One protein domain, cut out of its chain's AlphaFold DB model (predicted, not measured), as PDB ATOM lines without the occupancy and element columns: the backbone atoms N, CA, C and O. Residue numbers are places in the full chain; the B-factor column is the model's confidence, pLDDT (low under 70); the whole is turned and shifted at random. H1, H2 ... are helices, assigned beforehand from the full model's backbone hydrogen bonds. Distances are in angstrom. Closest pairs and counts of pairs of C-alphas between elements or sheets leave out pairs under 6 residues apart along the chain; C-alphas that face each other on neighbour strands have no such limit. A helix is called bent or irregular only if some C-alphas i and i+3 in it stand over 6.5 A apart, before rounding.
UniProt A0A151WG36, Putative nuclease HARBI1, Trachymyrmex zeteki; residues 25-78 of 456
ATOM      1  N   VAL A  25      66.496 -16.483 168.189       75.81
ATOM      2  CA  VAL A  25      66.019 -15.127 167.858       75.81
ATOM      3  C   VAL A  25      65.536 -14.425 169.126       75.81
ATOM      4  O   VAL A  25      65.949 -13.301 169.416       75.81
ATOM      5  N   LEU A  26      64.751 -15.130 169.945       79.81
ATOM      6  CA  LEU A  26      64.240 -14.635 171.221       79.81
ATOM      7  C   LEU A  26      65.366 -14.262 172.200       79.81
ATOM      8  O   LEU A  26      65.335 -13.205 172.836       79.81
ATOM      9  N   GLN A  27      66.409 -15.094 172.278       81.56
ATOM     10  CA  GLN A  27      67.608 -14.805 173.066       81.56
ATOM     11  C   GLN A  27      68.354 -13.559 172.545       81.56
ATOM     12  O   GLN A  27      68.844 -12.767 173.352       81.56
ATOM     13  N   GLN A  28      68.427 -13.340 171.225       81.31
ATOM     14  CA  GLN A  28      69.069 -12.157 170.632       81.31
ATOM     15  C   GLN A  28      68.312 -10.856 170.938       81.31
ATOM     16  O   GLN A  28      68.944  -9.876 171.346       81.31
ATOM     17  N   GLU A  29      66.982 -10.849 170.808       84.31
ATOM     18  CA  GLU A  29      66.140  -9.703 171.182       84.31
ATOM     19  C   GLU A  29      66.297  -9.356 172.669       84.31
ATOM     20  O   GLU A  29      66.563  -8.205 173.022       84.31
ATOM     21  N   LEU A  30      66.239 -10.363 173.547       86.62
ATOM     22  CA  LEU A  30      66.433 -10.198 174.988       86.62
ATOM     23  C   LEU A  30      67.826  -9.638 175.320       86.62
ATOM     24  O   LEU A  30      67.956  -8.741 176.155       86.62
ATOM     25  N   ILE A  31      68.875 -10.104 174.633       84.94
ATOM     26  CA  ILE A  31      70.231  -9.556 174.767       84.94
ATOM     27  C   ILE A  31      70.288  -8.083 174.327       84.94
ATOM     28  O   ILE A  31      71.000  -7.301 174.962       84.94
ATOM     29  N   ALA A  32      69.570  -7.686 173.273       85.25
ATOM     30  CA  ALA A  32      69.521  -6.301 172.810       85.25
ATOM     31  C   ALA A  32      68.777  -5.389 173.802       85.25
ATOM     32  O   ALA A  32      69.337  -4.381 174.242       85.25
ATOM     33  N   LEU A  33      67.568  -5.776 174.226       84.25
ATOM     34  CA  LEU A  33      66.741  -5.012 175.167       84.25
ATOM     35  C   LEU A  33      67.401  -4.869 176.548       84.25
ATOM     36  O   LEU A  33      67.378  -3.786 177.133       84.25
ATOM     37  N   VAL A  34      68.059  -5.915 177.062       84.12
ATOM     38  CA  VAL A  34      68.778  -5.824 178.345       84.12
ATOM     39  C   VAL A  34      70.042  -4.964 178.222       84.12
ATOM     40  O   VAL A  34      70.326  -4.181 179.125       84.12
ATOM     41  N   LYS A  35      70.783  -5.024 177.104       81.50
ATOM     42  CA  LYS A  35      71.930  -4.119 176.858       81.50
ATOM     43  C   LYS A  35      71.514  -2.652 176.728       81.50
ATOM     44  O   LYS A  35      72.272  -1.783 177.150       81.50
ATOM     45  N   ALA A  36      70.327  -2.382 176.185       80.12
ATOM     46  CA  ALA A  36      69.746  -1.042 176.110       80.12
ATOM     47  C   ALA A  36      69.324  -0.477 177.484       80.12
ATOM     48  O   ALA A  36      69.027   0.711 177.582       80.12
ATOM     49  N   ASN A  37      69.341  -1.293 178.546       76.69
ATOM     50  CA  ASN A  37      69.004  -0.910 179.915       76.69
ATOM     51  C   ASN A  37      70.250  -0.953 180.832       76.69
ATOM     52  O   ASN A  37      70.535  -1.986 181.449       76.69
ATOM     53  N   PRO A  38      70.995   0.165 180.997       67.12
ATOM     54  CA  PRO A  38      72.200   0.211 181.830       67.12
ATOM     55  C   PRO A  38      71.973  -0.277 183.264       67.12
ATOM     56  O   PRO A  38      72.822  -0.982 183.805       67.12
ATOM     57  N   ALA A  39      70.802   0.012 183.841       67.56
ATOM     58  CA  ALA A  39      70.412  -0.417 185.183       67.56
ATOM     59  C   ALA A  39      70.294  -1.947 185.357       67.56
ATOM     60  O   ALA A  39      70.304  -2.417 186.488       67.56
ATOM     61  N   LEU A  40      70.219  -2.738 184.277       69.00
ATOM     62  CA  LEU A  40      70.181  -4.210 184.331       69.00
ATOM     63  C   LEU A  40      71.478  -4.874 183.833       69.00
ATOM     64  O   LEU A  40      71.777  -6.010 184.212       69.00
ATOM     65  N   TYR A  41      72.267  -4.173 183.011       68.69
ATOM     66  CA  TYR A  41      73.485  -4.706 182.389       68.69
ATOM     67  C   TYR A  41      74.795  -4.236 183.057       68.69
ATOM     68  O   TYR A  41      75.776  -4.986 183.092       68.69
ATOM     69  N   ALA A  42      74.845  -3.017 183.607       65.12
ATOM     70  CA  ALA A  42      76.076  -2.414 184.123       65.12
ATOM     71  C   ALA A  42      76.425  -2.886 185.547       65.12
ATOM     72  O   ALA A  42      75.661  -2.739 186.497       65.12
ATOM     73  N   LYS A  43      77.647  -3.405 185.722       54.78
ATOM     74  CA  LYS A  43      78.137  -4.002 186.983       54.78
ATOM     75  C   LYS A  43      78.428  -3.001 188.118       54.78
ATOM     76  O   LYS A  43      78.853  -3.419 189.190       54.78
ATOM     77  N   ASN A  44      78.287  -1.704 187.858       53.88
ATOM     78  CA  ASN A  44      78.771  -0.594 188.686       53.88
ATOM     79  C   ASN A  44      77.712   0.502 188.928       53.88
ATOM     80  O   ASN A  44      78.063   1.603 189.353       53.88
ATOM     81  N   TRP A  45      76.434   0.229 188.647       50.84
ATOM     82  CA  TRP A  45      75.359   1.212 188.794       50.84
ATOM     83  C   TRP A  45      74.920   1.362 190.260       50.84
ATOM     84  O   TRP A  45      74.453   0.401 190.870       50.84
ATOM     85  N   LYS A  46      75.058   2.565 190.840       51.75
ATOM     86  CA  LYS A  46      74.745   2.815 192.265       51.75
ATOM     87  C   LYS A  46      73.264   2.625 192.614       51.75
ATOM     88  O   LYS A  46      72.955   2.305 193.757       51.75
ATOM     89  N   GLU A  47      72.366   2.785 191.647       51.91
ATOM     90  CA  GLU A  47      70.914   2.699 191.858       51.91
ATOM     91  C   GLU A  47      70.381   1.258 191.792       51.91
ATOM     92  O   GLU A  47      69.226   1.031 192.125       51.91
ATOM     93  N   TYR A  48      71.218   0.258 191.465       51.72
ATOM     94  CA  TYR A  48      70.828  -1.168 191.506       51.72
ATOM     95  C   TYR A  48      70.395  -1.616 192.924       51.72
ATOM     96  O   TYR A  48      69.702  -2.617 193.084       51.72
ATOM     97  N   ALA A  49      70.802  -0.866 193.955       51.66
ATOM     98  CA  ALA A  49      70.384  -1.026 195.350       51.66
ATOM     99  C   ALA A  49      69.601   0.197 195.892       51.66
ATOM    100  O   ALA A  49      69.465   0.356 197.105       51.66
ATOM    101  N   GLY A  50      69.127   1.087 195.012       53.25
ATOM    102  CA  GLY A  50      68.308   2.245 195.372       53.25
ATOM    103  C   GLY A  50      66.852   1.853 195.635       53.25
ATOM    104  O   GLY A  50      66.344   0.908 195.039       53.25
ATOM    105  N   LYS A  51      66.162   2.591 196.515       54.22
ATOM    106  CA  LYS A  51      64.741   2.340 196.830       54.22
ATOM    107  C   LYS A  51      63.796   2.619 195.659       54.22
ATOM    108  O   LYS A  51      62.696   2.079 195.636       54.22
ATOM    109  N   ASP A  52      64.226   3.456 194.722       56.22
ATOM    110  CA  ASP A  52      63.365   4.065 193.708       56.22
ATOM    111  C   ASP A  52      63.386   3.312 192.361       56.22
ATOM    112  O   ASP A  52      62.588   3.603 191.473       56.22
ATOM    113  N   PHE A  53      64.262   2.308 192.204       64.88
ATOM    114  CA  PHE A  53      64.319   1.460 191.008       64.88
ATOM    115  C   PHE A  53      63.519   0.164 191.202       64.88
ATOM    116  O   PHE A  53      64.003  -0.817 191.772       64.88
ATOM    117  N   CYS A  54      62.287   0.130 190.686       67.81
ATOM    118  CA  CYS A  54      61.484  -1.090 190.686       67.81
ATOM    119  C   CYS A  54      61.984  -2.077 189.618       67.81
ATOM    120  O   CYS A  54      61.602  -2.013 188.447       67.81
ATOM    121  N   ARG A  55      62.838  -3.015 190.047       71.31
ATOM    122  CA  ARG A  55      63.387  -4.092 189.212       71.31
ATOM    123  C   ARG A  55      62.307  -4.840 188.427       71.31
ATOM    124  O   ARG A  55      62.528  -5.150 187.259       71.31
ATOM    125  N   ASP A  56      61.190  -5.170 189.065       75.44
ATOM    126  CA  ASP A  56      60.202  -6.072 188.473       75.44
ATOM    127  C   ASP A  56      59.452  -5.400 187.316       75.44
ATOM    128  O   ASP A  56      59.342  -6.004 186.251       75.44
ATOM    129  N   LEU A  57      59.102  -4.112 187.448       77.75
ATOM    130  CA  LEU A  57      58.563  -3.295 186.350       77.75
ATOM    131  C   LEU A  57      59.544  -3.169 185.170       77.75
ATOM    132  O   LEU A  57      59.123  -3.171 184.014       77.75
ATOM    133  N   ALA A  58      60.855  -3.092 185.428       78.88
ATOM    134  CA  ALA A  58      61.860  -3.042 184.361       78.88
ATOM    135  C   ALA A  58      61.939  -4.365 183.572       78.88
ATOM    136  O   ALA A  58      62.050  -4.351 182.346       78.88
ATOM    137  N   TRP A  59      61.837  -5.511 184.253       84.81
ATOM    138  CA  TRP A  59      61.769  -6.817 183.586       84.81
ATOM    139  C   TRP A  59      60.425  -7.064 182.899       84.81
ATOM    140  O   TRP A  59      60.401  -7.676 181.837       84.81
ATOM    141  N   GLU A  60      59.321  -6.585 183.469       84.69
ATOM    142  CA  GLU A  60      57.978  -6.666 182.882       84.69
ATOM    143  C   GLU A  60      57.875  -5.830 181.599       84.69
ATOM    144  O   GLU A  60      57.396  -6.326 180.581       84.69
ATOM    145  N   SER A  61      58.450  -4.622 181.594       83.44
ATOM    146  CA  SER A  61      58.612  -3.798 180.389       83.44
ATOM    147  C   SER A  61      59.428  -4.513 179.302       83.44
ATOM    148  O   SER A  61      59.000  -4.558 178.150       83.44
ATOM    149  N   ILE A  62      60.560  -5.142 179.650       85.06
ATOM    150  CA  ILE A  62      61.348  -5.939 178.691       85.06
ATOM    151  C   ILE A  62      60.546  -7.140 178.171       85.06
ATOM    152  O   ILE A  62      60.528  -7.368 176.966       85.06
ATOM    153  N   GLY A  63      59.847  -7.873 179.044       84.62
ATOM    154  CA  GLY A  63      59.013  -9.019 178.667       84.62
ATOM    155  C   GLY A  63      57.857  -8.659 177.725       84.62
ATOM    156  O   GLY A  63      57.514  -9.449 176.847       84.62
ATOM    157  N   PHE A  64      57.310  -7.447 177.851       84.19
ATOM    158  CA  PHE A  64      56.283  -6.900 176.959       84.19
ATOM    159  C   PHE A  64      56.833  -6.442 175.592       84.19
ATOM    160  O   PHE A  64      56.090  -6.421 174.612       84.19
ATOM    161  N   HIS A  65      58.117  -6.082 175.509       81.31
ATOM    162  CA  HIS A  65      58.761  -5.571 174.290       81.31
ATOM    163  C   HIS A  65      59.491  -6.631 173.441       81.31
ATOM    164  O   HIS A  65      60.045  -6.280 172.400       81.31
ATOM    165  N   LEU A  66      59.482  -7.904 173.846       83.19
ATOM    166  CA  LEU A  66      59.940  -9.031 173.021       83.19
ATOM    167  C   LEU A  66      58.889  -9.410 171.968       83.19
ATOM    168  O   LEU A  66      57.690  -9.343 172.244       83.19
ATOM    169  N   SER A  67      59.322  -9.900 170.801       79.69
ATOM    170  CA  SER A  67      58.413 -10.365 169.739       79.69
ATOM    171  C   SER A  67      57.542 -11.549 170.186       79.69
ATOM    172  O   SER A  67      56.403 -11.686 169.743       79.69
ATOM    173  N   LYS A  68      58.042 -12.371 171.121       80.06
ATOM    174  CA  LYS A  68      57.255 -13.338 171.906       80.06
ATOM    175  C   LYS A  68      57.041 -12.756 173.305       80.06
ATOM    176  O   LYS A  68      57.900 -12.907 174.174       80.06
ATOM    177  N   GLN A  69      55.917 -12.063 173.509       83.25
ATOM    178  CA  GLN A  69      55.600 -11.431 174.794       83.25
ATOM    179  C   GLN A  69      55.567 -12.455 175.939       83.25
ATOM    180  O   GLN A  69      55.015 -13.547 175.799       83.25
ATOM    181  N   MET A  70      56.150 -12.096 177.083       82.06
ATOM    182  CA  MET A  70      56.288 -12.969 178.252       82.06
ATOM    183  C   MET A  70      56.291 -12.174 179.562       82.06
ATOM    184  O   MET A  70      56.518 -10.964 179.568       82.06
ATOM    185  N   SER A  71      56.105 -12.851 180.699       86.44
ATOM    186  CA  SER A  71      56.287 -12.204 182.003       86.44
ATOM    187  C   SER A  71      57.749 -11.799 182.214       86.44
ATOM    188  O   SER A  71      58.671 -12.543 181.874       86.44
ATOM    189  N   GLY A  72      57.978 -10.670 182.891       79.31
ATOM    190  CA  GLY A  72      59.317 -10.264 183.325       79.31
ATOM    191  C   GLY A  72      60.025 -11.301 184.207       79.31
ATOM    192  O   GLY A  72      61.258 -11.387 184.209       79.31
ATOM    193  N   LYS A  73      59.262 -12.156 184.903       80.00
ATOM    194  CA  LYS A  73      59.798 -13.303 185.652       80.00
ATOM    195  C   LYS A  73      60.459 -14.331 184.732       80.00
ATOM    196  O   LYS A  73      61.515 -14.853 185.075       80.00
ATOM    197  N   ASP A  74      59.892 -14.580 183.557       78.75
ATOM    198  CA  ASP A  74      60.399 -15.572 182.608       78.75
ATOM    199  C   ASP A  74      61.516 -14.993 181.732       78.75
ATOM    200  O   ASP A  74      62.556 -15.634 181.581       78.75
ATOM    201  N   ALA A  75      61.409 -13.721 181.330       82.31
ATOM    202  CA  ALA A  75      62.526 -12.972 180.747       82.31
ATOM    203  C   ALA A  75      63.761 -12.975 181.676       82.31
ATOM    204  O   ALA A  75      64.891 -13.169 181.224       82.31
ATOM    205  N   THR A  76      63.553 -12.855 182.997       83.62
ATOM    206  CA  THR A  76      64.619 -12.984 184.006       83.62
ATOM    207  C   THR A  76      65.240 -14.389 184.026       83.62
ATOM    208  O   THR A  76      66.468 -14.499 184.099       83.62
ATOM    209  N   LYS A  77      64.434 -15.463 183.958       82.06
ATOM    210  CA  LYS A  77      64.927 -16.858 183.914       82.06
ATOM    211  C   LYS A  77      65.772 -17.105 182.661       82.06
ATOM    212  O   LYS A  77      66.898 -17.589 182.771       82.06
ATOM    213  N   ILE A  78      65.262 -16.722 181.488       79.88
ATOM    214  CA  ILE A  78      65.952 -16.892 180.202       79.88
ATOM    215  C   ILE A  78      67.265 -16.095 180.208       79.88
ATOM    216  O   ILE A  78      68.322 -16.655 179.922       79.88
TER     217      ILE A  78
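Overview. This is residues 25 to 78 of the 456 residues of the protein "Putative nuclease HARBI1" of Trachymyrmex zeteki (UniProt A0A151WG36). Two longer helices, H1 and H4, run opposite ways as the two sides of a U, whose bend is a loose stretch of chain with the two very short helices H2 and H3. The last helix, H5, starts beside the middle of H4 and runs off from it at about a right angle. The printed part has 54 residues with five named helices, H1 to H5 in that order along the chain, and no named strand: the class is all helix. It is compact, with a radius of gyration of the C-alphas of 11.1 A, yet elongated in outline, spanning 31 by 17 by 16 A.

Along the chain. Find C-alpha 25 at (66.019, -15.127, 167.858); from there H1, residues 25 to 35, runs 15.4 A to C-alpha 35 at (71.930, -4.119, 176.858). The other helix of 11 residues is H4, residues 55 to 65, which is 15.7 A long and begins at C-alpha 55, (63.387, -4.092, 189.212). Between them look for H2, residues 38 to 41, 5.1 A long, and H3, residues 46 to 49, 6.6 A long. H3 is irregular, but only just: C-alphas 46 and 49 are 6.6 A apart. H5, residues 72 to 78, runs 9.9 A to C-alpha 78 at (65.952, -16.892, 180.202).

Arrangement. Start with H1 and H4, which only just touch, with 3 pairs of C-alphas within 8 A; the closest are those of Leu 33 and Ile 62, 6.5 A apart. Their lines stand at a steep tilt of 44 degrees, opposite ways. H4 and H5 touch with 17 such pairs, about perpendicular at 79 degrees; their closest C-alphas, of Glu 60 and Gly 72, are 3.9 A apart. H1 and H5 are close but not clearly touching, the closest C-alphas being those of Leu 30 and Ala 75, at 7.5 A. H1 and H2 only just touch, with 3 pairs, and only at the corner, where the closest C-alphas, of Lys 35 and Tyr 41, are 5.8 A apart. H2 and H3 also only just touch, with 3 pairs, and only at the corner, at Ala 39 and Tyr 48, whose C-alphas are 6.4 A apart. H2 and H4 are near each other, with 5 pairs of C-alphas within 10 A, while H3 and H4 are only just apart, 8.3 A at the closest. In H1, H4 and H5 every O i to N i+4 pair is within hydrogen-bond range; H2 and H3 are too short for such a pair.

Size, cuts and confidence. The C-alphas farthest apart are those of Val 25 and Lys 51, 33.9 A. The printed part has no cut. The links H1 to H2, H2 to H3 and H3 to H4 are tight, and H4 to H5 is short. The mean pLDDT of the printed part is 74.4, and residues 38 to 54 are under 70.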